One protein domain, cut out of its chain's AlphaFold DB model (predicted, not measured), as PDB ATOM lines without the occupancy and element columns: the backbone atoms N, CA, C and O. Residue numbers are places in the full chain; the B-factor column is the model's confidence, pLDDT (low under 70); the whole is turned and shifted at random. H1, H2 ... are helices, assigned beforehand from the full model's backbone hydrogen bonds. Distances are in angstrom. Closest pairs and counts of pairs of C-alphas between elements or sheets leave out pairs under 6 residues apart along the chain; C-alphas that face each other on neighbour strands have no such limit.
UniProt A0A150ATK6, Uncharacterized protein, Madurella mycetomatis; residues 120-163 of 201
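What this domain is: This is residues 120 to 163 of the 201 residues of an uncharacterized protein of Madurella mycetomatis (UniProt A0A150ATK6). One long helix, H1, makes the length of the model, and after its last residues a tight turn folds back and the short helix H2 packs on residues 138 to 145 of H1, like a hook on a long shaft. Residues 120 to 137 of H1 stick out free along one direction, and residues 158 to 163, of which 158 belongs to H2, stick out free as well. The printed part has 44 residues with two named helices, H1 then H2, and no named strand; the class is all helix. The whole is flat, spanning 41 by 27 by 8 A, and only just loose, close to extended, with a radius of gyration of the C-alphas of 13.8 A.

How they stand to each other: H1, residues 120 to 148, and H2, residues 151 to 158, are joined by a tight link of 2 residues and form a helical hairpin. They touch, H1 with residues 138 to 145 alone; the closest C-alphas, those of Tyr 145 and Val 153, are 5.9 A apart. Their lines stand at a shallow tilt of 31 degrees, and they run opposite ways. In H1 every O i to N i+4 pair is within hydrogen-bond range; in H2 2 of 4 are, beside 5 of 5 O i to N i+3 pairs.

Where its parts are: H1 begins with C-alpha 120 at (103.465, 79.629, 143.447) and ends with C-alpha 148 at (77.323, 68.735, 112.712), 41.8 A from first to last. H2 runs from C-alpha 151 at (79.671, 76.963, 110.781) to C-alpha 158 at (87.951, 82.398, 114.540), 10.6 A.

The domain as a whole: The two C-alphas farthest apart, those of Ala 120 and Asn 149, are 42.2 A apart. The printed part has no cut. The mean pLDDT of the printed part is 82.1, and residues 160 to 163 are under 70.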
ATOM      1  N   ALA A 120     103.196  79.605 144.891       78.03
ATOM      2  CA  ALA A 120     103.465  79.629 143.447       78.03
ATOM      3  C   ALA A 120     103.244  78.264 142.756       78.03
ATOM      4  O   ALA A 120     102.846  78.193 141.592       78.03
ATOM      5  N   ARG A 121     103.427  77.157 143.491       77.60
ATOM      6  CA  ARG A 121     103.109  75.794 143.029       77.60
ATOM      7  C   ARG A 121     101.617  75.592 142.730       77.60
ATOM      8  O   ARG A 121     101.285  74.959 141.729       77.60
ATOM      9  N   LEU A 122     100.720  76.128 143.564       79.08
ATOM     10  CA  LEU A 122      99.274  76.091 143.323       79.08
ATOM     11  C   LEU A 122      98.881  76.973 142.139       79.08
ATOM     12  O   LEU A 122      98.032  76.556 141.357       79.08
ATOM     13  N   VAL A 123      99.533  78.127 141.954       78.99
ATOM     14  CA  VAL A 123      99.311  78.990 140.780       78.99
ATOM     15  C   VAL A 123      99.663  78.245 139.492       78.99
ATOM     16  O   VAL A 123      98.815  78.129 138.612       78.99
ATOM     17  N   ARG A 124     100.850  77.622 139.418       84.25
ATOM     18  CA  ARG A 124     101.260  76.808 138.256       84.25
ATOM     19  C   ARG A 124     100.310  75.637 137.996       84.25
ATOM     20  O   ARG A 124      99.920  75.397 136.856       84.25
ATOM     21  N   LYS A 125      99.896  74.915 139.045       85.27
ATOM     22  CA  LYS A 125      98.942  73.798 138.917       85.27
ATOM     23  C   LYS A 125      97.568  74.277 138.438       85.27
ATOM     24  O   LYS A 125      96.945  73.598 137.625       85.27
ATOM     25  N   ARG A 126      97.095  75.430 138.923       83.52
ATOM     26  CA  ARG A 126      95.832  76.047 138.493       83.52
ATOM     27  C   ARG A 126      95.910  76.501 137.040       83.52
ATOM     28  O   ARG A 126      95.015  76.164 136.280       83.52
ATOM     29  N   GLN A 127      96.991  77.171 136.647       86.00
ATOM     30  CA  GLN A 127      97.220  77.605 135.270       86.00
ATOM     31  C   GLN A 127      97.242  76.416 134.307       86.00
ATOM     32  O   GLN A 127      96.528  76.421 133.313       86.00
ATOM     33  N   ARG A 128      97.967  75.344 134.649       88.59
ATOM     34  CA  ARG A 128      97.964  74.113 133.850       88.59
ATOM     35  C   ARG A 128      96.562  73.514 133.710       88.59
ATOM     36  O   ARG A 128      96.182  73.121 132.617       88.59
ATOM     37  N   ARG A 129      95.784  73.452 134.798       88.45
ATOM     38  CA  ARG A 129      94.400  72.946 134.755       88.45
ATOM     39  C   ARG A 129      93.484  73.805 133.886       88.45
ATOM     40  O   ARG A 129      92.629  73.242 133.216       88.45
ATOM     41  N   LEU A 130      93.653  75.128 133.911       87.83
ATOM     42  CA  LEU A 130      92.896  76.044 133.056       87.83
ATOM     43  C   LEU A 130      93.229  75.803 131.578       87.83
ATOM     44  O   LEU A 130      92.314  75.571 130.798       87.83
ATOM     45  N   LEU A 131      94.516  75.710 131.228       87.91
ATOM     46  CA  LEU A 131      94.947  75.404 129.858       87.91
ATOM     47  C   LEU A 131      94.444  74.033 129.375       87.91
ATOM     48  O   LEU A 131      93.952  73.905 128.258       87.91
ATOM     49  N   GLU A 132      94.515  72.999 130.221       91.03
ATOM     50  CA  GLU A 132      93.974  71.672 129.891       91.03
ATOM     51  C   GLU A 132      92.444  71.699 129.711       91.03
ATOM     52  O   GLU A 132      91.910  70.957 128.885       91.03
ATOM     53  N   ALA A 133      91.723  72.522 130.478       86.90
ATOM     54  CA  ALA A 133      90.274  72.670 130.349       86.90
ATOM     55  C   ALA A 133      89.896  73.367 129.035       86.90
ATOM     56  O   ALA A 133      89.064  72.839 128.297       86.90
ATOM     57  N   GLU A 134      90.563  74.476 128.705       86.78
ATOM     58  CA  GLU A 134      90.379  75.202 127.443       86.78
ATOM     59  C   GLU A 134      90.704  74.316 126.235       86.78
ATOM     60  O   GLU A 134      89.951  74.273 125.263       86.78
ATOM     61  N   GLN A 135      91.787  73.533 126.302       88.38
ATOM     62  CA  GLN A 135      92.153  72.617 125.224       88.38
ATOM     63  C   GLN A 135      91.107  71.511 125.023       88.38
ATOM     64  O   GLN A 135      90.776  71.185 123.882       88.38
ATOM     65  N   ARG A 136      90.556  70.942 126.105       90.49
ATOM     66  CA  ARG A 136      89.482  69.937 126.009       90.49
ATOM     67  C   ARG A 136      88.190  70.532 125.467       90.49
ATOM     68  O   ARG A 136      87.522  69.887 124.665       90.49
ATOM     69  N   GLU A 137      87.824  71.735 125.891       88.00
ATOM     70  CA  GLU A 137      86.656  72.436 125.356       88.00
ATOM     71  C   GLU A 137      86.821  72.708 123.858       88.00
ATOM     72  O   GLU A 137      85.940  72.382 123.064       88.00
ATOM     73  N   ARG A 138      88.006  73.178 123.455       86.61
ATOM     74  CA  ARG A 138      88.373  73.358 122.051       86.61
ATOM     75  C   ARG A 138      88.246  72.053 121.261       86.61
ATOM     76  O   ARG A 138      87.651  72.053 120.189       86.61
ATOM     77  N   GLN A 139      88.758  70.939 121.784       88.93
ATOM     78  CA  GLN A 139      88.631  69.621 121.148       88.93
ATOM     79  C   GLN A 139      87.168  69.192 120.992       88.93
ATOM     80  O   GLN A 139      86.776  68.790 119.900       88.93
ATOM     81  N   ARG A 140      86.339  69.367 122.028       90.16
ATOM     82  CA  ARG A 140      84.898  69.067 121.965       90.16
ATOM     83  C   ARG A 140      84.182  69.886 120.897       90.16
ATOM     84  O   ARG A 140      83.336  69.355 120.187       90.16
ATOM     85  N   LEU A 141      84.515  71.169 120.765       87.40
ATOM     86  CA  LEU A 141      83.949  72.023 119.720       87.40
ATOM     87  C   LEU A 141      84.404  71.575 118.322       87.40
ATOM     88  O   LEU A 141      83.596  71.582 117.399       87.40
ATOM     89  N   ILE A 142      85.654  71.121 118.164       87.19
ATOM     90  CA  ILE A 142      86.149  70.570 116.890       87.19
ATOM     91  C   ILE A 142      85.391  69.286 116.545       87.19
ATOM     92  O   ILE A 142      84.963  69.115 115.408       87.19
ATOM     93  N   GLU A 143      85.210  68.382 117.505       90.26
ATOM     94  CA  GLU A 143      84.444  67.145 117.319       90.26
ATOM     95  C   GLU A 143      82.981  67.435 116.980       90.26
ATOM     96  O   GLU A 143      82.449  66.883 116.018       90.26
ATOM     97  N   LYS A 144      82.350  68.370 117.702       88.95
ATOM     98  CA  LYS A 144      80.991  68.826 117.400       88.95
ATOM     99  C   LYS A 144      80.904  69.374 115.980       88.95
ATOM    100  O   LYS A 144      79.982  69.007 115.255       88.95
ATOM    101  N   TYR A 145      81.854  70.212 115.568       86.44
ATOM    102  CA  TYR A 145      81.913  70.739 114.207       86.44
ATOM    103  C   TYR A 145      82.062  69.619 113.173       86.44
ATOM    104  O   TYR A 145      81.329  69.609 112.197       86.44
ATOM    105  N   LYS A 146      82.931  68.628 113.412       88.66
ATOM    106  CA  LYS A 146      83.098  67.475 112.509       88.66
ATOM    107  C   LYS A 146      81.813  66.667 112.310       88.66
ATOM    108  O   LYS A 146      81.608  66.135 111.228       88.66
ATOM    109  N   ILE A 147      80.980  66.550 113.345       90.95
ATOM    110  CA  ILE A 147      79.723  65.788 113.281       90.95
ATOM    111  C   ILE A 147      78.601  66.624 112.656       90.95
ATOM    112  O   ILE A 147      77.847  66.130 111.826       90.95
ATOM    113  N   THR A 148      78.468  67.882 113.076       89.39
ATOM    114  CA  THR A 148      77.323  68.735 112.712       89.39
ATOM    115  C   THR A 148      77.548  69.564 111.450       89.39
ATOM    116  O   THR A 148      76.576  70.019 110.859       89.39
ATOM    117  N   ASN A 149      78.806  69.786 111.046       83.81
ATOM    118  CA  ASN A 149      79.222  70.759 110.027       83.81
ATOM    119  C   ASN A 149      78.623  72.166 110.225       83.81
ATOM    120  O   ASN A 149      78.494  72.933 109.274       83.81
ATOM    121  N   ASP A 150      78.263  72.522 111.461       85.34
ATOM    122  CA  ASP A 150      77.646  73.806 111.772       85.34
ATOM    123  C   ASP A 150      78.709  74.928 111.799       85.34
ATOM    124  O   ASP A 150      79.557  74.955 112.701       85.34
ATOM    125  N   PRO A 151      78.678  75.892 110.857       78.53
ATOM    126  CA  PRO A 151      79.671  76.963 110.781       78.53
ATOM    127  C   PRO A 151      79.654  77.889 112.005       78.53
ATOM    128  O   PRO A 151      80.651  78.559 112.286       78.53
ATOM    129  N   THR A 152      78.566  77.917 112.783       81.54
ATOM    130  CA  THR A 152      78.507  78.720 114.012       81.54
ATOM    131  C   THR A 152      79.488  78.205 115.063       81.54
ATOM    132  O   THR A 152      80.113  79.003 115.764       81.54
ATOM    133  N   VAL A 153      79.730  76.891 115.112       78.37
ATOM    134  CA  VAL A 153      80.742  76.288 115.991       78.37
ATOM    135  C   VAL A 153      82.140  76.753 115.576       78.37
ATOM    136  O   VAL A 153      82.957  77.091 116.435       78.37
ATOM    137  N   PHE A 154      82.392  76.867 114.266       73.34
ATOM    138  CA  PHE A 154      83.663  77.347 113.720       73.34
ATOM    139  C   PHE A 154      83.947  78.819 114.071       73.34
ATOM    140  O   PHE A 154      85.092  79.180 114.346       73.34
ATOM    141  N   SER A 155      82.908  79.660 114.154       74.47
ATOM    142  CA  SER A 155      83.057  81.086 114.488       74.47
ATOM    143  C   SER A 155      83.759  81.327 115.833       74.47
ATOM    144  O   SER A 155      84.549  82.263 115.962       74.47
ATOM    145  N   SER A 156      83.552  80.440 116.815       76.53
ATOM    146  CA  SER A 156      84.203  80.527 118.127       76.53
ATOM    147  C   SER A 156      85.730  80.388 118.047       76.53
ATOM    148  O   SER A 156      86.442  81.081 118.772       76.53
ATOM    149  N   PHE A 157      86.247  79.577 117.116       76.33
ATOM    150  CA  PHE A 157      87.687  79.414 116.878       76.33
ATOM    151  C   PHE A 157      88.297  80.601 116.154       76.33
ATOM    152  O   PHE A 157      89.462  80.923 116.368       76.33
ATOM    153  N   LEU A 158      87.513  81.228 115.278       72.78
ATOM    154  CA  LEU A 158      87.951  82.398 114.540       72.78
ATOM    155  C   LEU A 158      87.870  83.666 115.379       72.78
ATOM    156  O   LEU A 158      88.495  84.641 115.003       72.78
ATOM    157  N   ARG A 159      87.152  83.682 116.510       71.97
ATOM    158  CA  ARG A 159      86.953  84.886 117.334       71.97
ATOM    159  C   ARG A 159      88.236  85.684 117.635       71.97
ATOM    160  O   ARG A 159      88.160  86.904 117.546       71.97
ATOM    161  N   PRO A 160      89.398  85.074 117.944       66.23
ATOM    162  CA  PRO A 160      90.646  85.826 118.127       66.23
ATOM    163  C   PRO A 160      91.161  86.509 116.845       66.23
ATOM    164  O   PRO A 160      91.844  87.530 116.917       66.23
ATOM    165  N   PHE A 161      90.827  85.951 115.680       62.05
ATOM    166  CA  PHE A 161      91.261  86.399 114.353       62.05
ATOM    167  C   PHE A 161      90.218  87.247 113.624       62.05
ATOM    168  O   PHE A 161      90.566  87.982 112.702       62.05
ATOM    169  N   MET A 162      88.950  87.144 114.021       59.54
ATOM    170  CA  MET A 162      87.880  87.967 113.490       59.54
ATOM    171  C   MET A 162      88.191  89.427 113.808       59.54
ATOM    172  O   MET A 162      88.615  89.727 114.931       59.54
ATOM    173  N   PRO A 163      87.980  90.343 112.850       57.95
ATOM    174  CA  PRO A 163      88.044  91.759 113.151       57.95
ATOM    175  C   PRO A 163      87.011  92.011 114.249       57.95
ATOM    176  O   PRO A 163      85.811  91.804 114.045       57.95
TER     177      PRO A 163